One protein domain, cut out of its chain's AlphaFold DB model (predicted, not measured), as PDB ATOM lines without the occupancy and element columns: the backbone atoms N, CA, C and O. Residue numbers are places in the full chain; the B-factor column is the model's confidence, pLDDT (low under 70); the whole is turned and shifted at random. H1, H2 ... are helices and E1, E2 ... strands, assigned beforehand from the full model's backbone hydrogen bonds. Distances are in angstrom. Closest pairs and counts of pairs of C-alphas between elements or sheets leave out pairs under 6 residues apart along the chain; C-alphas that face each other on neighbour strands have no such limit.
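This is residues 2 to 26 and 33 to 163 of the 317 residues of a protein of Pristionchus pacificus (UniProt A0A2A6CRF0). Two strongly unequal sheets make a sandwich, partly face to face: a long, strongly twisted sheet with E1 and E11 as its long strands, and a smaller sheet, E4 to E7, over part of it. A small separate hairpin, E2 and E3, lies off to one side, and H1 sits at the far end of the long sheet, where its residues 21 to 26 stick out. The printed part has 156 residues, with the named elements in the order E1 H1 E2 E3 E4 E5 E6 E7 E8 E9 E10 E11, and is mostly strand. The mixed sheet has the order E8 E1 E11 E10 E9; the sheets E4 E5 E6 E7 and E2 E3 are antiparallel. The whole is compact, with a radius of gyration of the C-alphas of 15.7 A and spans of 42 by 37 by 28 A.

Find C-alpha 3 at (58.861, 28.466, -6.650); from there E1, residues 3 to 15, runs 37.4 A. H1 follows at residues 16 to 26, 15.1 A long. Beyond the cut, look for E2 at 51 to 54, E3 at 62 to 65 and E4 at 85 to 87, which begins at C-alpha 85 (45.788, 16.803, -2.405). Next come E5 at 90 to 95, 15.8 A, E6 at 98 to 103, 16.1 A, E7 at 109 to 111 and E8 at 113 to 115. E9 is 130 to 134, E10 is 137 to 144, 22.7 A, and E11, 152 to 163, runs 34.5 A to C-alpha 163 at (62.796, 25.489, -3.531).

Start at E1: it is antiparallel to E11, with N 10 and O 157 2.8 A apart, and parallel to E8, with N 115 and O 7 2.8 A apart, both within hydrogen-bond range. E9, E10 and E11 form a meander, each strand the antiparallel neighbour of the one before, and so do E4, E5, E6 and E7; in the latter, N 93 and O 100 are 3.0 A apart. The facing parts of the two sheets are 9.7 A centre to centre, with their strands at 33 degrees. E7 runs on into E8 at 26 degrees; the closest C-alphas of E4 and E9, Ile 85 and Leu 131, are 7.4 A apart. H1 is on the long sheet at a height of 12.0 A and only just stands up from it, rising 41 degrees; every O i to N i+4 pair in it is within hydrogen-bond range. In the hairpin of E2 and E3, N 52 and O 64 are 2.8 A apart; both strands are apart from E4 to E7.

The farthest C-alphas, Asn 58 and Asp 119, are 44.6 A apart. Residues 27 to 32 are cut out, with 11.9 A between C-alphas 26 and 33. The links E3 to E4 and E8 to E9 are long. Mean pLDDT of the printed part is 77.2; look for values under 70 at residues 2 to 4, 22 to 26, 33 to 47, 55, 57 and 116 to 131.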
ATOM      1  N   SER A   2      59.885  32.361  -9.015       52.09
ATOM      2  CA  SER A   2      59.484  31.008  -9.392       52.09
ATOM      3  C   SER A   2      59.757  30.127  -8.186       52.09
ATOM      4  O   SER A   2      60.860  30.140  -7.649       52.09
ATOM      5  N   ILE A   3      58.720  29.455  -7.706       58.72
ATOM      6  CA  ILE A   3      58.861  28.466  -6.650       58.72
ATOM      7  C   ILE A   3      58.806  27.115  -7.344       58.72
ATOM      8  O   ILE A   3      57.770  26.769  -7.914       58.72
ATOM      9  N   ALA A   4      59.917  26.387  -7.323       67.19
ATOM     10  CA  ALA A   4      59.972  25.043  -7.867       67.19
ATOM     11  C   ALA A   4      59.638  24.049  -6.752       67.19
ATOM     12  O   ALA A   4      60.276  24.041  -5.698       67.19
ATOM     13  N   CYS A   5      58.627  23.213  -6.974       71.94
ATOM     14  CA  CYS A   5      58.418  22.042  -6.136       71.94
ATOM     15  C   CYS A   5      59.352  20.939  -6.638       71.94
ATOM     16  O   CYS A   5      59.383  20.638  -7.837       71.94
ATOM     17  N   VAL A   6      60.131  20.366  -5.728       76.19
ATOM     18  CA  VAL A   6      61.054  19.269  -6.016       76.19
ATOM     19  C   VAL A   6      60.608  18.048  -5.231       76.19
ATOM     20  O   VAL A   6      60.276  18.163  -4.054       76.19
ATOM     21  N   ALA A   7      60.629  16.881  -5.869       72.88
ATOM     22  CA  ALA A   7      60.329  15.613  -5.215       72.88
ATOM     23  C   ALA A   7      61.528  14.659  -5.282       72.88
ATOM     24  O   ALA A   7      62.190  14.580  -6.312       72.88
ATOM     25  N   THR A   8      61.792  13.912  -4.212       76.31
ATOM     26  CA  THR A   8      62.703  12.744  -4.235       76.31
ATOM     27  C   THR A   8      61.886  11.465  -4.271       76.31
ATOM     28  O   THR A   8      60.890  11.401  -3.562       76.31
ATOM     29  N   HIS A   9      62.265  10.471  -5.076       82.69
ATOM     30  CA  HIS A   9      61.449   9.274  -5.320       82.69
ATOM     31  C   HIS A   9      62.013   8.013  -4.664       82.69
ATOM     32  O   HIS A   9      63.217   7.771  -4.676       82.69
ATOM     33  N   ARG A  10      61.124   7.167  -4.135       80.50
ATOM     34  CA  ARG A  10      61.435   5.804  -3.694       80.50
ATOM     35  C   ARG A  10      60.318   4.849  -4.104       80.50
ATOM     36  O   ARG A  10      59.142   5.105  -3.858       80.50
ATOM     37  N   ARG A  11      60.679   3.705  -4.687       82.75
ATOM     38  CA  ARG A  11      59.732   2.654  -5.089       82.75
ATOM     39  C   ARG A  11      59.742   1.491  -4.097       82.75
ATOM     40  O   ARG A  11      60.798   0.940  -3.798       82.75
ATOM     41  N   ARG A  12      58.560   1.063  -3.649       83.44
ATOM     42  CA  ARG A  12      58.348  -0.168  -2.870       83.44
ATOM     43  C   ARG A  12      57.253  -1.003  -3.529       83.44
ATOM     44  O   ARG A  12      56.275  -0.466  -4.033       83.44
ATOM     45  N   THR A  13      57.421  -2.320  -3.561       82.38
ATOM     46  CA  THR A  13      56.396  -3.252  -4.057       82.38
ATOM     47  C   THR A  13      55.980  -4.153  -2.908       82.38
ATOM     48  O   THR A  13      56.854  -4.696  -2.235       82.38
ATOM     49  N   THR A  14      54.677  -4.299  -2.681       81.69
ATOM     50  CA  THR A  14      54.123  -5.150  -1.619       81.69
ATOM     51  C   THR A  14      52.955  -5.976  -2.164       81.69
ATOM     52  O   THR A  14      52.361  -5.643  -3.197       81.69
ATOM     53  N   PHE A  15      52.618  -7.071  -1.485       82.75
ATOM     54  CA  PHE A  15      51.404  -7.834  -1.786       82.75
ATOM     55  C   PHE A  15      50.168  -7.133  -1.208       82.75
ATOM     56  O   PHE A  15      50.273  -6.395  -0.223       82.75
ATOM     57  N   THR A  16      48.999  -7.349  -1.819       74.56
ATOM     58  CA  THR A  16      47.755  -6.655  -1.436       74.56
ATOM     59  C   THR A  16      47.388  -6.872   0.031       74.56
ATOM     60  O   THR A  16      47.004  -5.913   0.690       74.56
ATOM     61  N   GLU A  17      47.557  -8.079   0.579       74.19
ATOM     62  CA  GLU A  17      47.240  -8.345   1.991       74.19
ATOM     63  C   GLU A  17      48.112  -7.539   2.960       74.19
ATOM     64  O   GLU A  17      47.618  -7.027   3.961       74.19
ATOM     65  N   GLU A  18      49.402  -7.375   2.659       73.06
ATOM     66  CA  GLU A  18      50.309  -6.564   3.478       73.06
ATOM     67  C   GLU A  18      49.910  -5.086   3.416       73.06
ATOM     68  O   GLU A  18      49.847  -4.420   4.447       73.06
ATOM     69  N   TYR A  19      49.552  -4.593   2.225       72.44
ATOM     70  CA  TYR A  19      49.046  -3.233   2.058       72.44
ATOM     71  C   TYR A  19      47.725  -3.015   2.803       72.44
ATOM     72  O   TYR A  19      47.581  -2.002   3.477       72.44
ATOM     73  N   LEU A  20      46.778  -3.955   2.725       72.94
ATOM     74  CA  LEU A  20      45.513  -3.865   3.457       72.94
ATOM     75  C   LEU A  20      45.747  -3.875   4.967       72.94
ATOM     76  O   LEU A  20      45.153  -3.067   5.663       72.94
ATOM     77  N   ARG A  21      46.687  -4.680   5.477       73.31
ATOM     78  CA  ARG A  21      47.066  -4.640   6.900       73.31
ATOM     79  C   ARG A  21      47.703  -3.306   7.295       73.31
ATOM     80  O   ARG A  21      47.395  -2.797   8.368       73.31
ATOM     81  N   MET A  22      48.550  -2.725   6.443       66.81
ATOM     82  CA  MET A  22      49.107  -1.380   6.659       66.81
ATOM     83  C   MET A  22      48.009  -0.304   6.625       66.81
ATOM     84  O   MET A  22      47.997   0.596   7.463       66.81
ATOM     85  N   ALA A  23      47.064  -0.417   5.688       62.47
ATOM     86  CA  ALA A  23      45.939   0.494   5.543       62.47
ATOM     87  C   ALA A  23      44.978   0.386   6.733       62.47
ATOM     88  O   ALA A  23      44.615   1.413   7.291       62.47
ATOM     89  N   ASP A  24      44.643  -0.817   7.193       57.75
ATOM     90  CA  ASP A  24      43.762  -1.052   8.342       57.75
ATOM     91  C   ASP A  24      44.376  -0.546   9.652       57.75
ATOM     92  O   ASP A  24      43.681   0.067  10.461       57.75
ATOM     93  N   GLN A  25      45.694  -0.701   9.836       60.84
ATOM     94  CA  GLN A  25      46.415  -0.094  10.963       60.84
ATOM     95  C   GLN A  25      46.356   1.439  10.930       60.84
ATOM     96  O   GLN A  25      46.299   2.074  11.982       60.84
ATOM     97  N   SER A  26      46.317   2.039   9.736       52.69
ATOM     98  CA  SER A  26      46.114   3.484   9.568       52.69
ATOM     99  C   SER A  26      44.634   3.914   9.622       52.69
ATOM    100  O   SER A  26      44.338   5.075   9.903       52.69
ATOM    101  N   LYS A  33      39.086  10.132   4.631       39.91
ATOM    102  CA  LYS A  33      39.097  11.554   4.320       39.91
ATOM    103  C   LYS A  33      40.551  11.975   4.440       39.91
ATOM    104  O   LYS A  33      41.178  11.679   5.459       39.91
ATOM    105  N   SER A  34      41.106  12.636   3.428       40.69
ATOM    106  CA  SER A  34      42.360  13.360   3.615       40.69
ATOM    107  C   SER A  34      42.076  14.465   4.630       40.69
ATOM    108  O   SER A  34      41.682  15.567   4.254       40.69
ATOM    109  N   LYS A  35      42.202  14.164   5.927       40.91
ATOM    110  CA  LYS A  35      42.150  15.175   6.976       40.91
ATOM    111  C   LYS A  35      43.348  16.081   6.741       40.91
ATOM    112  O   LYS A  35      44.447  15.816   7.216       40.91
ATOM    113  N   SER A  36      43.127  17.146   5.978       49.94
ATOM    114  CA  SER A  36      43.983  18.320   6.007       49.94
ATOM    115  C   SER A  36      44.208  18.655   7.479       49.94
ATOM    116  O   SER A  36      43.245  18.696   8.252       49.94
ATOM    117  N   ARG A  37      45.461  18.894   7.890       51.09
ATOM    118  CA  ARG A  37      45.791  19.349   9.256       51.09
ATOM    119  C   ARG A  37      44.976  20.586   9.671       51.09
ATOM    120  O   ARG A  37      44.829  20.840  10.859       51.09
ATOM    121  N   ASN A  38      44.394  21.291   8.696       53.06
ATOM    122  CA  ASN A  38      43.554  22.469   8.884       53.06
ATOM    123  C   ASN A  38      42.040  22.207   8.707       53.06
ATOM    124  O   ASN A  38      41.269  23.158   8.645       53.06
ATOM    125  N   GLY A  39      41.585  20.953   8.612       50.50
ATOM    126  CA  GLY A  39      40.154  20.609   8.553       50.50
ATOM    127  C   GLY A  39      39.451  20.924   7.226       50.50
ATOM    128  O   GLY A  39      38.222  20.917   7.167       50.50
ATOM    129  N   PHE A  40      40.199  21.192   6.156       52.75
ATOM    130  CA  PHE A  40      39.634  21.467   4.836       52.75
ATOM    131  C   PHE A  40      39.586  20.191   3.991       52.75
ATOM    132  O   PHE A  40      40.592  19.817   3.388       52.75
ATOM    133  N   ASP A  41      38.426  19.530   3.911       53.28
ATOM    134  CA  ASP A  41      38.178  18.593   2.807       53.28
ATOM    135  C   ASP A  41      37.855  19.441   1.575       53.28
ATOM    136  O   ASP A  41      36.728  19.909   1.401       53.28
ATOM    137  N   VAL A  42      38.868  19.718   0.756       54.50
ATOM    138  CA  VAL A  42      38.671  20.487  -0.469       54.50
ATOM    139  C   VAL A  42      38.113  19.556  -1.536       54.50
ATOM    140  O   VAL A  42      38.818  18.692  -2.052       54.50
ATOM    141  N   PHE A  43      36.838  19.733  -1.875       55.97
ATOM    142  CA  PHE A  43      36.261  19.071  -3.039       55.97
ATOM    143  C   PHE A  43      36.678  19.813  -4.289       55.97
ATOM    144  O   PHE A  43      36.436  21.014  -4.428       55.97
ATOM    145  N   ILE A  44      37.298  19.066  -5.191       61.50
ATOM    146  CA  ILE A  44      37.861  19.606  -6.403       61.50
ATOM    147  C   ILE A  44      37.339  18.792  -7.587       61.50
ATOM    148  O   ILE A  44      37.668  17.622  -7.749       61.50
ATOM    149  N   ASN A  45      36.487  19.422  -8.394       61.44
ATOM    150  CA  ASN A  45      35.948  18.868  -9.632       61.44
ATOM    151  C   ASN A  45      36.598  19.593 -10.812       61.44
ATOM    152  O   ASN A  45      36.497  20.814 -10.926       61.44
ATOM    153  N   PHE A  46      37.269  18.818 -11.657       62.22
ATOM    154  CA  PHE A  46      38.048  19.298 -12.787       62.22
ATOM    155  C   PHE A  46      37.747  18.497 -14.044       62.22
ATOM    156  O   PHE A  46      38.574  17.749 -14.555       62.22
ATOM    157  N   THR A  47      36.560  18.697 -14.599       67.69
ATOM    158  CA  THR A  47      36.351  18.389 -16.020       67.69
ATOM    159  C   THR A  47      37.160  19.320 -16.934       67.69
ATOM    160  O   THR A  47      37.317  19.031 -18.119       67.69
ATOM    161  N   ASP A  48      37.666  20.431 -16.389       79.06
ATOM    162  CA  ASP A  48      38.367  21.492 -17.104       79.06
ATOM    163  C   ASP A  48      39.562  22.011 -16.264       79.06
ATOM    164  O   ASP A  48      39.338  22.612 -15.211       79.06
ATOM    165  N   PRO A  49      40.825  21.820 -16.694       81.38
ATOM    166  CA  PRO A  49      42.017  22.252 -15.956       81.38
ATOM    167  C   PRO A  49      42.153  23.781 -15.865       81.38
ATOM    168  O   PRO A  49      42.960  24.293 -15.080       81.38
ATOM    169  N   HIS A  50      41.347  24.527 -16.627       84.25
ATOM    170  CA  HIS A  50      41.235  25.975 -16.512       84.25
ATOM    171  C   HIS A  50      40.308  26.408 -15.372       84.25
ATOM    172  O   HIS A  50      40.400  27.554 -14.933       84.25
ATOM    173  N   ARG A  51      39.430  25.525 -14.877       83.62
ATOM    174  CA  ARG A  51      38.395  25.830 -13.880       83.62
ATOM    175  C   ARG A  51      38.524  24.939 -12.660       83.62
ATOM    176  O   ARG A  51      38.056  23.807 -12.639       83.62
ATOM    177  N   VAL A  52      39.103  25.502 -11.610       80.56
ATOM    178  CA  VAL A  52      39.323  24.816 -10.344       80.56
ATOM    179  C   VAL A  52      38.180  25.088  -9.394       80.56
ATOM    180  O   VAL A  52      37.966  26.222  -8.970       80.56
ATOM    181  N   MET A  53      37.457  24.036  -9.029       77.88
ATOM    182  CA  MET A  53      36.503  24.088  -7.928       77.88
ATOM    183  C   MET A  53      37.252  23.823  -6.625       77.88
ATOM    184  O   MET A  53      37.973  22.841  -6.531       77.88
ATOM    185  N   CYS A  54      37.100  24.677  -5.621       76.31
ATOM    186  CA  CYS A  54      37.535  24.388  -4.261       76.31
ATOM    187  C   CYS A  54      36.419  24.771  -3.291       76.31
ATOM    188  O   CYS A  54      35.904  25.887  -3.320       76.31
ATOM    189  N   GLY A  55      36.032  23.858  -2.413       68.12
ATOM    190  CA  GLY A  55      35.034  24.136  -1.384       68.12
ATOM    191  C   GLY A  55      35.421  23.459  -0.088       68.12
ATOM    192  O   GLY A  55      35.897  22.330  -0.122       68.12
ATOM    193  N   GLN A  56      35.226  24.144   1.035       71.69
ATOM    194  CA  GLN A  56      35.317  23.522   2.354       71.69
ATOM    195  C   GLN A  56      34.015  22.763   2.649       71.69
ATOM    196  O   GLN A  56      32.962  23.142   2.118       71.69
ATOM    197  N   PRO A  57      34.033  21.754   3.534       63.34
ATOM    198  CA  PRO A  57      32.807  21.151   4.042       63.34
ATOM    199  C   PRO A  57      31.885  22.236   4.600       63.34
ATOM    200  O   PRO A  57      32.311  23.051   5.415       63.34
ATOM    201  N   ASN A  58      30.629  22.252   4.154       76.62
ATOM    202  CA  ASN A  58      29.595  23.209   4.572       76.62
ATOM    203  C   ASN A  58      29.813  24.673   4.139       76.62
ATOM    204  O   ASN A  58      29.070  25.547   4.580       76.62
ATOM    205  N   SER A  59      30.788  24.954   3.272       79.12
ATOM    206  CA  SER A  59      30.948  26.270   2.646       79.12
ATOM    207  C   SER A  59      30.431  26.268   1.212       79.12
ATOM    208  O   SER A  59      30.287  25.218   0.583       79.12
ATOM    209  N   SER A  60      30.173  27.458   0.669       79.44
ATOM    210  CA  SER A  60      29.915  27.598  -0.760       79.44
ATOM    211  C   SER A  60      31.126  27.111  -1.555       79.44
ATOM    212  O   SER A  60      32.277  27.405  -1.225       79.44
ATOM    213  N   ILE A  61      30.865  26.338  -2.610       80.81
ATOM    214  CA  ILE A  61      31.911  25.945  -3.550       80.81
ATOM    215  C   ILE A  61      32.397  27.210  -4.253       80.81
ATOM    216  O   ILE A  61      31.612  27.920  -4.883       80.81
ATOM    217  N   GLN A  62      33.691  27.483  -4.141       79.62
ATOM    218  CA  GLN A  62      34.339  28.566  -4.858       79.62
ATOM    219  C   GLN A  62      34.964  28.029  -6.138       79.62
ATOM    220  O   GLN A  62      35.476  26.911  -6.191       79.62
ATOM    221  N   TYR A  63      34.926  28.851  -7.177       81.44
ATOM    222  CA  TYR A  63      35.570  28.571  -8.448       81.44
ATOM    223  C   TYR A  63      36.723  29.547  -8.603       81.44
ATOM    224  O   TYR A  63      36.552  30.747  -8.386       81.44
ATOM    225  N   PHE A  64      37.883  29.052  -9.012       81.44
ATOM    226  CA  PHE A  64      38.947  29.908  -9.498       81.44
ATOM    227  C   PHE A  64      39.435  29.449 -10.862       81.44
ATOM    228  O   PHE A  64      39.556  28.259 -11.145       81.44
ATOM    229  N   MET A  65      39.710  30.431 -11.714       87.56
ATOM    230  CA  MET A  65      40.339  30.192 -13.002       87.56
ATOM    231  C   MET A  65      41.838  30.007 -12.788       87.56
ATOM    232  O   MET A  65      42.459  30.796 -12.066       87.56
ATOM    233  N   ALA A  66      42.421  28.986 -13.409       87.56
ATOM    234  CA  ALA A  66      43.869  28.883 -13.483       87.56
ATOM    235  C   ALA A  66      44.400  30.070 -14.301       87.56
ATOM    236  O   ALA A  66      43.936  30.329 -15.411       87.56
ATOM    237  N   SER A  67      45.349  30.816 -13.740       87.62
ATOM    238  CA  SER A  67      45.886  32.029 -14.363       87.62
ATOM    239  C   SER A  67      46.768  31.708 -15.567       87.62
ATOM    240  O   SER A  67      46.802  32.477 -16.526       87.62
ATOM    241  N   ARG A  68      47.473  30.570 -15.523       92.19
ATOM    242  CA  ARG A  68      48.301  30.043 -16.612       92.19
ATOM    243  C   ARG A  68      48.665  28.571 -16.405       92.19
ATOM    244  O   ARG A  68      48.621  28.070 -15.279       92.19
ATOM    245  N   GLY A  69      49.066  27.934 -17.502       89.38
ATOM    246  CA  GLY A  69      49.725  26.632 -17.526       89.38
ATOM    247  C   GLY A  69      51.214  26.714 -17.163       89.38
ATOM    248  O   GLY A  69      51.781  27.806 -17.067       89.38
ATOM    249  N   ASP A  70      51.834  25.549 -17.010       92.62
ATOM    250  CA  ASP A  70      53.285  25.379 -17.019       92.62
ATOM    251  C   ASP A  70      53.870  25.872 -18.355       92.62
ATOM    252  O   ASP A  70      53.252  25.707 -19.408       92.62
ATOM    253  N   LEU A  71      55.062  26.477 -18.328       87.25
ATOM    254  CA  LEU A  71      55.669  27.081 -19.523       87.25
ATOM    255  C   LEU A  71      56.012  26.055 -20.608       87.25
ATOM    256  O   LEU A  71      55.969  26.392 -21.788       87.25
ATOM    257  N   ASN A  72      56.354  24.832 -20.207       89.12
ATOM    258  CA  ASN A  72      56.798  23.789 -21.124       89.12
ATOM    259  C   ASN A  72      55.678  22.791 -21.430       89.12
ATOM    260  O   ASN A  72      55.625  22.254 -22.533       89.12
ATOM    261  N   HIS A  73      54.780  22.555 -20.470       89.88
ATOM    262  CA  HIS A  73      53.777  21.489 -20.557       89.88
ATOM    263  C   HIS A  73      52.332  21.994 -20.665       89.88
ATOM    264  O   HIS A  73      51.424  21.201 -20.896       89.88
ATOM    265  N   GLY A  74      52.078  23.295 -20.508       92.81
ATOM    266  CA  GLY A  74      50.725  23.841 -20.560       92.81
ATOM    267  C   GLY A  74      49.878  23.411 -19.359       92.81
ATOM    268  O   GLY A  74      50.239  23.662 -18.212       92.81
ATOM    269  N   PHE A  75      48.712  22.825 -19.609       92.62
ATOM    270  CA  PHE A  75      47.762  22.425 -18.568       92.62
ATOM    271  C   PHE A  75      47.742  20.900 -18.412       92.62
ATOM    272  O   PHE A  75      47.958  20.201 -19.401       92.62
ATOM    273  N   PRO A  76      47.436  20.374 -17.212       89.50
ATOM    274  CA  PRO A  76      47.237  18.941 -17.044       89.50
ATOM    275  C   PRO A  76      46.068  18.449 -17.901       89.50
ATOM    276  O   PRO A  76      45.054  19.137 -18.050       89.50
ATOM    277  N   HIS A  77      46.185  17.238 -18.429       87.06
ATOM    278  CA  HIS A  77      45.172  16.643 -19.286       87.06
ATOM    279  C   HIS A  77      43.988  16.132 -18.466       87.06
ATOM    280  O   HIS A  77      44.116  15.300 -17.566       87.06
ATOM    281  N   ASN A  78      42.792  16.615 -18.799       83.69
ATOM    282  CA  ASN A  78      41.584  16.383 -18.008       83.69
ATOM    283  C   ASN A  78      41.194  14.902 -17.865       83.69
ATOM    284  O   ASN A  78      40.679  14.510 -16.824       83.69
ATOM    285  N   GLN A  79      41.459  14.069 -18.873       81.75
ATOM    286  CA  GLN A  79      41.107  12.642 -18.843       81.75
ATOM    287  C   GLN A  79      42.006  11.788 -17.939       81.75
ATOM    288  O   GLN A  79      41.618  10.681 -17.567       81.75
ATOM    289  N   THR A  80      43.206  12.268 -17.607       82.56
ATOM    290  CA  THR A  80      44.205  11.513 -16.830       82.56
ATOM    291  C   THR A  80      44.454  12.111 -15.448       82.56
ATOM    292  O   THR A  80      45.259  11.571 -14.690       82.56
ATOM    293  N   LEU A  81      43.754  13.199 -15.108       82.88
ATOM    294  CA  LEU A  81      43.821  13.851 -13.806       82.88
ATOM    295  C   LEU A  81      43.379  12.910 -12.679       82.88
ATOM    296  O   LEU A  81      42.249  12.420 -12.650       82.88
ATOM    297  N   THR A  82      44.263  12.703 -11.709       82.56
ATOM    298  CA  THR A  82      43.933  12.033 -10.450       82.56
ATOM    299  C   THR A  82      43.270  12.989  -9.465       82.56
ATOM    300  O   THR A  82      43.185  14.201  -9.677       82.56
ATOM    301  N   ASN A  83      42.868  12.440  -8.318       79.12
ATOM    302  CA  ASN A  83      42.479  13.242  -7.165       79.12
ATOM    303  C   ASN A  83      43.593  14.213  -6.764       79.12
ATOM    304  O   ASN A  83      44.786  13.918  -6.900       79.12
ATOM    305  N   PHE A  84      43.161  15.356  -6.241       80.75
ATOM    306  CA  PHE A  84      44.038  16.390  -5.730       80.75
ATOM    307  C   PHE A  84      44.291  16.222  -4.246       80.75
ATOM    308  O   PHE A  84      43.413  15.789  -3.500       80.75
ATOM    309  N   ILE A  85      45.464  16.664  -3.816       84.06
ATOM    310  CA  ILE A  85      45.788  16.803  -2.405       84.06
ATOM    311  C   ILE A  85      46.282  18.205  -2.122       84.06
ATOM    312  O   ILE A  85      47.104  18.751  -2.855       84.06
ATOM    313  N   GLN A  86      45.785  18.781  -1.034       86.19
ATOM    314  CA  GLN A  86      46.325  20.017  -0.504       86.19
ATOM    315  C   GLN A  86      47.617  19.732   0.269       86.19
ATOM    316  O   GLN A  86      47.605  19.012   1.264       86.19
ATOM    317  N   TRP A  87      48.709  20.359  -0.150       87.69
ATOM    318  CA  TRP A  87      49.980  20.372   0.565       87.69
ATOM    319  C   TRP A  87      50.434  21.821   0.729       87.69
ATOM    320  O   TRP A  87      50.724  22.515  -0.245       87.69
ATOM    321  N   GLN A  88      50.457  22.298   1.974       88.94
ATOM    322  CA  GLN A  88      50.719  23.702   2.297       88.94
ATOM    323  C   GLN A  88      49.800  24.648   1.484       88.94
ATOM    324  O   GLN A  88      48.573  24.598   1.607       88.94
ATOM    325  N   GLN A  89      50.386  25.503   0.642       89.56
ATOM    326  CA  GLN A  89      49.700  26.438  -0.257       89.56
ATOM    327  C   GLN A  89      49.512  25.898  -1.686       89.56
ATOM    328  O   GLN A  89      49.189  26.667  -2.592       89.56
ATOM    329  N   TYR A  90      49.757  24.612  -1.917       90.38
ATOM    330  CA  TYR A  90      49.667  23.974  -3.226       90.38
ATOM    331  C   TYR A  90      48.568  22.920  -3.237       90.38
ATOM    332  O   TYR A  90      48.294  22.268  -2.231       90.38
ATOM    333  N   TYR A  91      47.976  22.728  -4.407       90.00
ATOM    334  CA  TYR A  91      47.202  21.535  -4.713       90.00
ATOM    335  C   TYR A  91      48.002  20.686  -5.689       90.00
ATOM    336  O   TYR A  91      48.459  21.197  -6.711       90.00
ATOM    337  N   ILE A  92      48.185  19.415  -5.352       90.38
ATOM    338  CA  ILE A  92      48.986  18.456  -6.107       90.38
ATOM    339  C   ILE A  92      48.055  17.455  -6.762       90.38
ATOM    340  O   ILE A  92      47.161  16.939  -6.096       90.38
ATOM    341  N   CYS A  93      48.280  17.145  -8.029       89.25
ATOM    342  CA  CYS A  93      47.647  16.017  -8.699       89.25
ATOM    343  C   CYS A  93      48.629  15.325  -9.631       89.25
ATOM    344  O   CYS A  93      49.789  15.716  -9.777       89.25
ATOM    345  N   PHE A  94      48.129  14.286 -10.275       87.75
ATOM    346  CA  PHE A  94      48.853  13.509 -11.243       87.75
ATOM    347  C   PHE A  94      48.095  13.506 -12.574       87.75
ATOM    348  O   PHE A  94      46.878  13.352 -12.571       87.75
ATOM    349  N   SER A  95      48.786  13.703 -13.697       88.38
ATOM    350  CA  SER A  95      48.202  13.647 -15.048       88.38
ATOM    351  C   SER A  95      49.303  13.441 -16.087       88.38
ATOM    352  O   SER A  95      50.371  14.039 -15.972       88.38
ATOM    353  N   ASP A  96      49.049  12.578 -17.074       85.94
ATOM    354  CA  ASP A  96      49.961  12.252 -18.189       85.94
ATOM    355  C   ASP A  96      51.377  11.847 -17.778       85.94
ATOM    356  O   ASP A  96      52.364  12.115 -18.456       85.94
ATOM    357  N   GLY A  97      51.502  11.194 -16.631       82.88
ATOM    358  CA  GLY A  97      52.815  10.809 -16.138       82.88
ATOM    359  C   GLY A  97      53.583  11.891 -15.400       82.88
ATOM    360  O   GLY A  97      54.703  11.649 -14.956       82.88
ATOM    361  N   LEU A  98      52.964  13.045 -15.187       87.44
ATOM    362  CA  LEU A  98      53.566  14.176 -14.511       87.44
ATOM    363  C   LEU A  98      52.863  14.448 -13.182       87.44
ATOM    364  O   LEU A  98      51.646  14.299 -13.037       87.44
ATOM    365  N   ILE A  99      53.655  14.881 -12.204       90.75
ATOM    366  CA  ILE A  99      53.144  15.444 -10.959       90.75
ATOM    367  C   ILE A  99      52.939  16.934 -11.208       90.75
ATOM    368  O   ILE A  99      53.884  17.664 -11.514       90.75
ATOM    369  N   TRP A 100      51.704  17.387 -11.064       92.44
ATOM    370  CA  TRP A 100      51.313  18.772 -11.269       92.44
ATOM    371  C   TRP A 100      51.047  19.446  -9.936       92.44
ATOM    372  O   TRP A 100      50.501  18.845  -9.012       92.44
ATOM    373  N   THR A 101      51.392  20.726  -9.852       92.81
ATOM    374  CA  THR A 101      51.035  21.589  -8.727       92.81
ATOM    375  C   THR A 101      50.323  22.832  -9.225       92.81
ATOM    376  O   THR A 101      50.731  23.429 -10.219       92.81
ATOM    377  N   ILE A 102      49.294  23.269  -8.505       92.88
ATOM    378  CA  ILE A 102      48.723  24.607  -8.656       92.88
ATOM    379  C   ILE A 102      48.828  25.355  -7.334       92.88
ATOM    380  O   ILE A 102      48.398  24.883  -6.282       92.88
ATOM    381  N   ASN A 103      49.436  26.536  -7.380       90.88
ATOM    382  CA  ASN A 103      49.572  27.378  -6.201       90.88
ATOM    383  C   ASN A 103      48.228  28.058  -5.883       90.88
ATOM    384  O   ASN A 103      47.605  28.682  -6.744       90.88
ATOM    385  N   ALA A 104      47.789  27.958  -4.629       88.31
ATOM    386  CA  ALA A 104      46.492  28.441  -4.174       88.31
ATOM    387  C   ALA A 104      46.337  29.966  -4.254       88.31
ATOM    388  O   ALA A 104      45.202  30.439  -4.299       88.31
ATOM    389  N   PHE A 105      47.432  30.726  -4.308       89.38
ATOM    390  CA  PHE A 105      47.417  32.185  -4.417       89.38
ATOM    391  C   PHE A 105      47.554  32.648  -5.866       89.38
ATOM    392  O   PHE A 105      46.706  33.385  -6.360       89.38
ATOM    393  N   THR A 106      48.590  32.189  -6.571       91.69
ATOM    394  CA  THR A 106      48.873  32.639  -7.947       91.69
ATOM    395  C   THR A 106      47.990  31.968  -8.992       91.69
ATOM    396  O   THR A 106      47.887  32.462 -10.115       91.69
ATOM    397  N   LYS A 107      47.363  30.841  -8.636       91.75
ATOM    398  CA  LYS A 107      46.530  30.012  -9.517       91.75
ATOM    399  C   LYS A 107      47.264  29.519 -10.771       91.75
ATOM    400  O   LYS A 107      46.622  29.219 -11.770       91.75
ATOM    401  N   ALA A 108      48.593  29.453 -10.732       91.56
ATOM    402  CA  ALA A 108      49.414  28.991 -11.846       91.56
ATOM    403  C   ALA A 108      49.765  27.506 -11.691       91.56
ATOM    404  O   ALA A 108      50.181  27.087 -10.602       91.56
ATOM    405  N   TRP A 109      49.632  26.747 -12.779       92.88
ATOM    406  CA  TRP A 109      50.120  25.373 -12.870       92.88
ATOM    407  C   TRP A 109      51.634  25.334 -13.040       92.88
ATOM    408  O   TRP A 109      52.209  26.177 -13.725       92.88
ATOM    409  N   ASN A 110      52.264  24.343 -12.417       91.88
ATOM    410  CA  ASN A 110      53.678  24.031 -12.584       91.88
ATOM    411  C   ASN A 110      53.866  22.515 -12.526       91.88
ATOM    412  O   ASN A 110      53.227  21.840 -11.706       91.88
ATOM    413  N   VAL A 111      54.770  21.992 -13.347       91.12
ATOM    414  CA  VAL A 111      55.207  20.596 -13.251       91.12
ATOM    415  C   VAL A 111      56.255  20.461 -12.146       91.12
ATOM    416  O   VAL A 111      57.201  21.244 -12.052       91.12
ATOM    417  N   VAL A 112      56.084  19.462 -11.279       88.62
ATOM    418  CA  VAL A 112      57.044  19.138 -10.218       88.62
ATOM    419  C   VAL A 112      58.217  18.391 -10.831       88.62
ATOM    420  O   VAL A 112      58.044  17.358 -11.477       88.62
ATOM    421  N   THR A 113      59.428  18.886 -10.595       85.19
ATOM    422  CA  THR A 113      60.639  18.187 -11.032       85.19
ATOM    423  C   THR A 113      60.984  17.097 -10.022       85.19
ATOM    424  O   THR A 113      61.213  17.379  -8.844       85.19
ATOM    425  N   VAL A 114      61.043  15.845 -10.471       82.44
ATOM    426  CA  VAL A 114      61.457  14.710  -9.637       82.44
ATOM    427  C   VAL A 114      62.970  14.523  -9.775       82.44
ATOM    428  O   VAL A 114      63.477  14.369 -10.882       82.44
ATOM    429  N   ARG A 115      63.707  14.566  -8.661       76.69
ATOM    430  CA  ARG A 115      65.155  14.300  -8.588       76.69
ATOM    431  C   ARG A 115      65.405  12.887  -8.050       76.69
ATOM    432  O   ARG A 115      64.633  12.404  -7.223       76.69
ATOM    433  N   ASN A 116      66.511  12.263  -8.467       63.22
ATOM    434  CA  ASN A 116      66.895  10.889  -8.099       63.22
ATOM    435  C   ASN A 116      65.839   9.837  -8.456       63.22
ATOM    436  O   ASN A 116      65.397   9.062  -7.609       63.22
ATOM    437  N   SER A 117      65.427   9.800  -9.720       61.41
ATOM    438  CA  SER A 117      64.782   8.610 -10.259       61.41
ATOM    439  C   SER A 117      65.852   7.701 -10.851       61.41
ATOM    440  O   SER A 117      66.077   7.727 -12.061       61.41
ATOM    441  N   ASP A 118      66.534   6.930 -10.011       52.03
ATOM    442  CA  ASP A 118      67.345   5.823 -10.513       52.03
ATOM    443  C   ASP A 118      66.367   4.869 -11.242       52.03
ATOM    444  O   ASP A 118      65.555   4.181 -10.622       52.03
ATOM    445  N   ASP A 119      66.332   4.952 -12.575       55.22
ATOM    446  CA  ASP A 119      65.567   4.113 -13.512       55.22
ATOM    447  C   ASP A 119      64.021   4.161 -13.462       55.22
ATOM    448  O   ASP A 119      63.347   3.194 -13.838       55.22
ATOM    449  N   PHE A 120      63.401   5.277 -13.054       59.88
ATOM    450  CA  PHE A 120      61.936   5.396 -13.153       59.88
ATOM    451  C   PHE A 120      61.486   5.791 -14.566       59.88
ATOM    452  O   PHE A 120      61.238   6.959 -14.858       59.88
ATOM    453  N   GLU A 121      61.339   4.801 -15.446       60.69
ATOM    454  CA  GLU A 121      60.666   4.997 -16.730       60.69
ATOM    455  C   GLU A 121      59.151   5.074 -16.503       60.69
ATOM    456  O   GLU A 121      58.476   4.088 -16.177       60.69
ATOM    457  N   TRP A 122      58.616   6.288 -16.618       64.19
ATOM    458  CA  TRP A 122      57.190   6.517 -16.471       64.19
ATOM    459  C   TRP A 122      56.450   5.878 -17.644       64.19
ATOM    460  O   TRP A 122      56.705   6.210 -18.798       64.19
ATOM    461  N   GLN A 123      55.511   4.972 -17.367       60.91
ATOM    462  CA  GLN A 123      54.637   4.443 -18.412       60.91
ATOM    463  C   GLN A 123      53.370   5.301 -18.484       60.91
ATOM    464  O   GLN A 123      52.531   5.144 -17.590       60.91
ATOM    465  N   PRO A 124      53.196   6.160 -19.516       47.00
ATOM    466  CA  PRO A 124      52.128   7.172 -19.615       47.00
ATOM    467  C   PRO A 124      50.697   6.649 -19.403       47.00
ATOM    468  O   PRO A 124      49.809   7.412 -19.048       47.00
ATOM    469  N   ASN A 125      50.481   5.335 -19.502       53.84
ATOM    470  CA  ASN A 125      49.171   4.696 -19.351       53.84
ATOM    471  C   ASN A 125      48.974   3.951 -18.025       53.84
ATOM    472  O   ASN A 125      47.992   3.227 -17.845       53.84
ATOM    473  N   SER A 126      49.909   4.075 -17.086       61.03
ATOM    474  CA  SER A 126      49.749   3.452 -15.782       61.03
ATOM    475  C   SER A 126      48.766   4.239 -14.921       61.03
ATOM    476  O   SER A 126      49.081   5.305 -14.398       61.03
ATOM    477  N   ARG A 127      47.553   3.696 -14.767       62.50
ATOM    478  CA  ARG A 127      46.557   4.230 -13.833       62.50
ATOM    479  C   ARG A 127      47.085   4.092 -12.409       62.50
ATOM    480  O   ARG A 127      47.281   2.983 -11.916       62.50
ATOM    481  N   HIS A 128      47.366   5.228 -11.792       68.88
ATOM    482  CA  HIS A 128      47.656   5.325 -10.373       68.88
ATOM    483  C   HIS A 128      46.391   5.840  -9.691       68.88
ATOM    484  O   HIS A 128      45.825   6.842 -10.119       68.88
ATOM    485  N   ASP A 129      45.921   5.125  -8.674       63.72
ATOM    486  CA  ASP A 129      44.545   5.287  -8.184       63.72
ATOM    487  C   ASP A 129      44.459   6.091  -6.887       63.72
ATOM    488  O   ASP A 129      43.385   6.581  -6.533       63.72
ATOM    489  N   PHE A 130      45.561   6.202  -6.143       64.50
ATOM    490  CA  PHE A 130      45.525   6.831  -4.831       64.50
ATOM    491  C   PHE A 130      46.776   7.642  -4.547       64.50
ATOM    492  O   PHE A 130      47.895   7.198  -4.802       64.50
ATOM    493  N   LEU A 131      46.550   8.823  -3.991       65.69
ATOM    494  CA  LEU A 131      47.577   9.707  -3.488       65.69
ATOM    495  C   LEU A 131      47.293   9.876  -1.990       65.69
ATOM    496  O   LEU A 131      46.157  10.136  -1.589       65.69
ATOM    497  N   HIS A 132      48.307   9.683  -1.163       74.62
ATOM    498  CA  HIS A 132      48.276   9.963   0.268       74.62
ATOM    499  C   HIS A 132      49.346  11.001   0.579       74.62
ATOM    500  O   HIS A 132      50.404  10.969  -0.044       74.62
ATOM    501  N   THR A 133      49.109  11.881   1.546       71.31
ATOM    502  CA  THR A 133      50.154  12.769   2.060       71.31
ATOM    503  C   THR A 133      50.183  12.760   3.571       71.31
ATOM    504  O   THR A 133      49.141  12.924   4.207       71.31
ATOM    505  N   GLU A 134      51.387  12.681   4.112       79.69
ATOM    506  CA  GLU A 134      51.688  12.894   5.517       79.69
ATOM    507  C   GLU A 134      52.841  13.898   5.595       79.69
ATOM    508  O   GLU A 134      53.938  13.630   5.110       79.69
ATOM    509  N   ASP A 135      52.578  15.076   6.164       84.56
ATOM    510  CA  ASP A 135      53.526  16.195   6.212       84.56
ATOM    511  C   ASP A 135      54.074  16.567   4.819       84.56
ATOM    512  O   ASP A 135      53.321  17.038   3.965       84.56
ATOM    513  N   ASP A 136      55.369  16.346   4.589       85.94
ATOM    514  CA  ASP A 136      56.060  16.586   3.317       85.94
ATOM    515  C   ASP A 136      56.282  15.293   2.518       85.94
ATOM    516  O   ASP A 136      57.009  15.276   1.525       85.94
ATOM    517  N   ARG A 137      55.669  14.184   2.937       86.50
ATOM    518  CA  ARG A 137      55.736  12.897   2.244       86.50
ATOM    519  C   ARG A 137      54.442  12.662   1.488       86.50
ATOM    520  O   ARG A 137      53.351  12.856   2.012       86.50
ATOM    521  N   MET A 138      54.568  12.213   0.251       86.94
ATOM    522  CA  MET A 138      53.464  11.913  -0.642       86.94
ATOM    523  C   MET A 138      53.632  10.497  -1.182       86.94
ATOM    524  O   MET A 138      54.673  10.175  -1.733       86.94
ATOM    525  N   THR A 139      52.614   9.653  -1.075       84.19
ATOM    526  CA  THR A 139      52.659   8.273  -1.567       84.19
ATOM    527  C   THR A 139      51.634   8.086  -2.669       84.19
ATOM    528  O   THR A 139      50.439   8.268  -2.448       84.19
ATOM    529  N   LEU A 140      52.099   7.701  -3.854       84.94
ATOM    530  CA  LEU A 140      51.270   7.317  -4.988       84.94
ATOM    531  C   LEU A 140      51.166   5.790  -5.047       84.94
ATOM    532  O   LEU A 140      52.171   5.083  -4.981       84.94
ATOM    533  N   VAL A 141      49.946   5.286  -5.185       83.56
ATOM    534  CA  VAL A 141      49.635   3.856  -5.141       83.56
ATOM    535  C   VAL A 141      49.146   3.388  -6.506       83.56
ATOM    536  O   VAL A 141      48.211   3.955  -7.079       83.56
ATOM    537  N   LYS A 142      49.756   2.316  -7.012       83.81
ATOM    538  CA  LYS A 142      49.349   1.624  -8.236       83.81
ATOM    539  C   LYS A 142      48.894   0.209  -7.906       83.81
ATOM    540  O   LYS A 142      49.675  -0.582  -7.376       83.81
ATOM    541  N   PHE A 143      47.654  -0.108  -8.261       81.25
ATOM    542  CA  PHE A 143      47.068  -1.437  -8.103       81.25
ATOM    543  C   PHE A 143      47.289  -2.241  -9.384       81.25
ATOM    544  O   PHE A 143      47.054  -1.741 -10.485       81.25
ATOM    545  N   LEU A 144      47.751  -3.483  -9.256       82.44
ATOM    546  CA  LEU A 144      48.009  -4.378 -10.380       82.44
ATOM    547  C   LEU A 144      47.194  -5.672 -10.254       82.44
ATOM    548  O   LEU A 144      47.188  -6.266  -9.176       82.44
ATOM    549  N   PRO A 145      46.579  -6.150 -11.353       83.00
ATOM    550  CA  PRO A 145      46.441  -5.469 -12.647       83.00
ATOM    551  C   PRO A 145      45.511  -4.246 -12.601       83.00
ATOM    552  O   PRO A 145      45.633  -3.358 -13.440       83.00
ATOM    553  N   ASN A 146      44.583  -4.198 -11.642       81.81
ATOM    554  CA  ASN A 146      43.674  -3.078 -11.409       81.81
ATOM    555  C   ASN A 146      43.128  -3.124  -9.973       81.81
ATOM    556  O   ASN A 146      43.328  -4.103  -9.260       81.81
ATOM    557  N   ARG A 147      42.400  -2.082  -9.560       75.19
ATOM    558  CA  ARG A 147      41.830  -1.970  -8.210       75.19
ATOM    559  C   ARG A 147      40.836  -3.079  -7.839       75.19
ATOM    560  O   ARG A 147      40.809  -3.475  -6.679       75.19
ATOM    561  N   ALA A 148      40.016  -3.555  -8.779       74.12
ATOM    562  CA  ALA A 148      38.976  -4.551  -8.499       74.12
ATOM    563  C   ALA A 148      39.554  -5.958  -8.279       74.12
ATOM    564  O   ALA A 148      39.045  -6.705  -7.453       74.12
ATOM    565  N   ASN A 149      40.643  -6.283  -8.980       82.44
ATOM    566  CA  ASN A 149      41.303  -7.589  -8.947       82.44
ATOM    567  C   ASN A 149      42.757  -7.456  -8.470       82.44
ATOM    568  O   ASN A 149      43.654  -8.032  -9.074       82.44
ATOM    569  N   CYS A 150      43.022  -6.616  -7.467       85.69
ATOM    570  CA  CYS A 150      44.394  -6.268  -7.109       85.69
ATOM    571  C   CYS A 150      45.140  -7.426  -6.427       85.69
ATOM    572  O   CYS A 150      44.827  -7.800  -5.298       85.69
ATOM    573  N   GLU A 151      46.206  -7.907  -7.058       88.19
ATOM    574  CA  GLU A 151      47.129  -8.908  -6.506       88.19
ATOM    575  C   GLU A 151      48.396  -8.268  -5.924       88.19
ATOM    576  O   GLU A 151      49.028  -8.795  -5.002       88.19
ATOM    577  N   ARG A 152      48.799  -7.125  -6.492       86.50
ATOM    578  CA  ARG A 152      50.046  -6.438  -6.158       86.50
ATOM    579  C   ARG A 152      49.836  -4.940  -6.097       86.50
ATOM    580  O   ARG A 152      49.193  -4.353  -6.966       86.50
ATOM    581  N   VAL A 153      50.486  -4.316  -5.125       85.44
ATOM    582  CA  VAL A 153      50.481  -2.867  -4.960       85.44
ATOM    583  C   VAL A 153      51.904  -2.342  -5.126       85.44
ATOM    584  O   VAL A 153      52.857  -2.866  -4.544       85.44
ATOM    585  N   ILE A 154      52.063  -1.309  -5.951       86.50
ATOM    586  CA  ILE A 154      53.315  -0.557  -6.057       86.50
ATOM    587  C   ILE A 154      53.102   0.793  -5.385       86.50
ATOM    588  O   ILE A 154      52.181   1.532  -5.732       86.50
ATOM    589  N   LEU A 155      53.976   1.097  -4.434       86.75
ATOM    590  CA  LEU A 155      54.031   2.358  -3.716       86.75
ATOM    591  C   LEU A 155      55.190   3.184  -4.266       86.75
ATOM    592  O   LEU A 155      56.335   2.727  -4.322       86.75
ATOM    593  N   HIS A 156      54.878   4.405  -4.664       84.94
ATOM    594  CA  HIS A 156      55.849   5.423  -5.021       84.94
ATOM    595  C   HIS A 156      55.802   6.498  -3.949       84.94
ATOM    596  O   HIS A 156      54.852   7.272  -3.883       84.94
ATOM    597  N   GLU A 157      56.806   6.510  -3.089       88.50
ATOM    598  CA  GLU A 157      56.955   7.511  -2.047       88.50
ATOM    599  C   GLU A 157      57.760   8.681  -2.601       88.50
ATOM    600  O   GLU A 157      58.801   8.502  -3.237       88.50
ATOM    601  N   TYR A 158      57.270   9.879  -2.334       86.44
ATOM    602  CA  TYR A 158      57.871  11.139  -2.699       86.44
ATOM    603  C   TYR A 158      58.090  11.966  -1.440       86.44
ATOM    604  O   TYR A 158      57.213  12.012  -0.582       86.44
ATOM    605  N   THR A 159      59.230  12.644  -1.327       87.56
ATOM    606  CA  THR A 159      59.398  13.717  -0.331       87.56
ATOM    607  C   THR A 159      59.439  15.047  -1.061       87.56
ATOM    608  O   THR A 159      60.271  15.207  -1.957       87.56
ATOM    609  N   LEU A 160      58.521  15.945  -0.715       88.06
ATOM    610  CA  LEU A 160      58.275  17.225  -1.364       88.06
ATOM    611  C   LEU A 160      59.064  18.339  -0.679       88.06
ATOM    612  O   LEU A 160      59.102  18.432   0.544       88.06
ATOM    613  N   PHE A 161      59.649  19.223  -1.478       87.94
ATOM    614  CA  PHE A 161      60.386  20.383  -0.992       87.94
ATOM    615  C   PHE A 161      60.027  21.617  -1.812       87.94
ATOM    616  O   PHE A 161      59.906  21.558  -3.037       87.94
ATOM    617  N   VAL A 162      59.897  22.751  -1.129       88.12
ATOM    618  CA  VAL A 162      59.722  24.060  -1.759       88.12
ATOM    619  C   VAL A 162      61.102  24.677  -1.967       88.12
ATOM    620  O   VAL A 162      61.768  25.034  -0.996       88.12
ATOM    621  N   HIS A 163      61.545  24.806  -3.218       85.00
ATOM    622  CA  HIS A 163      62.796  25.489  -3.531       85.00
ATOM    623  C   HIS A 163      62.525  26.963  -3.846       85.00
ATOM    624  O   HIS A 163      61.776  27.295  -4.769       85.00
TER     625      HIS A 163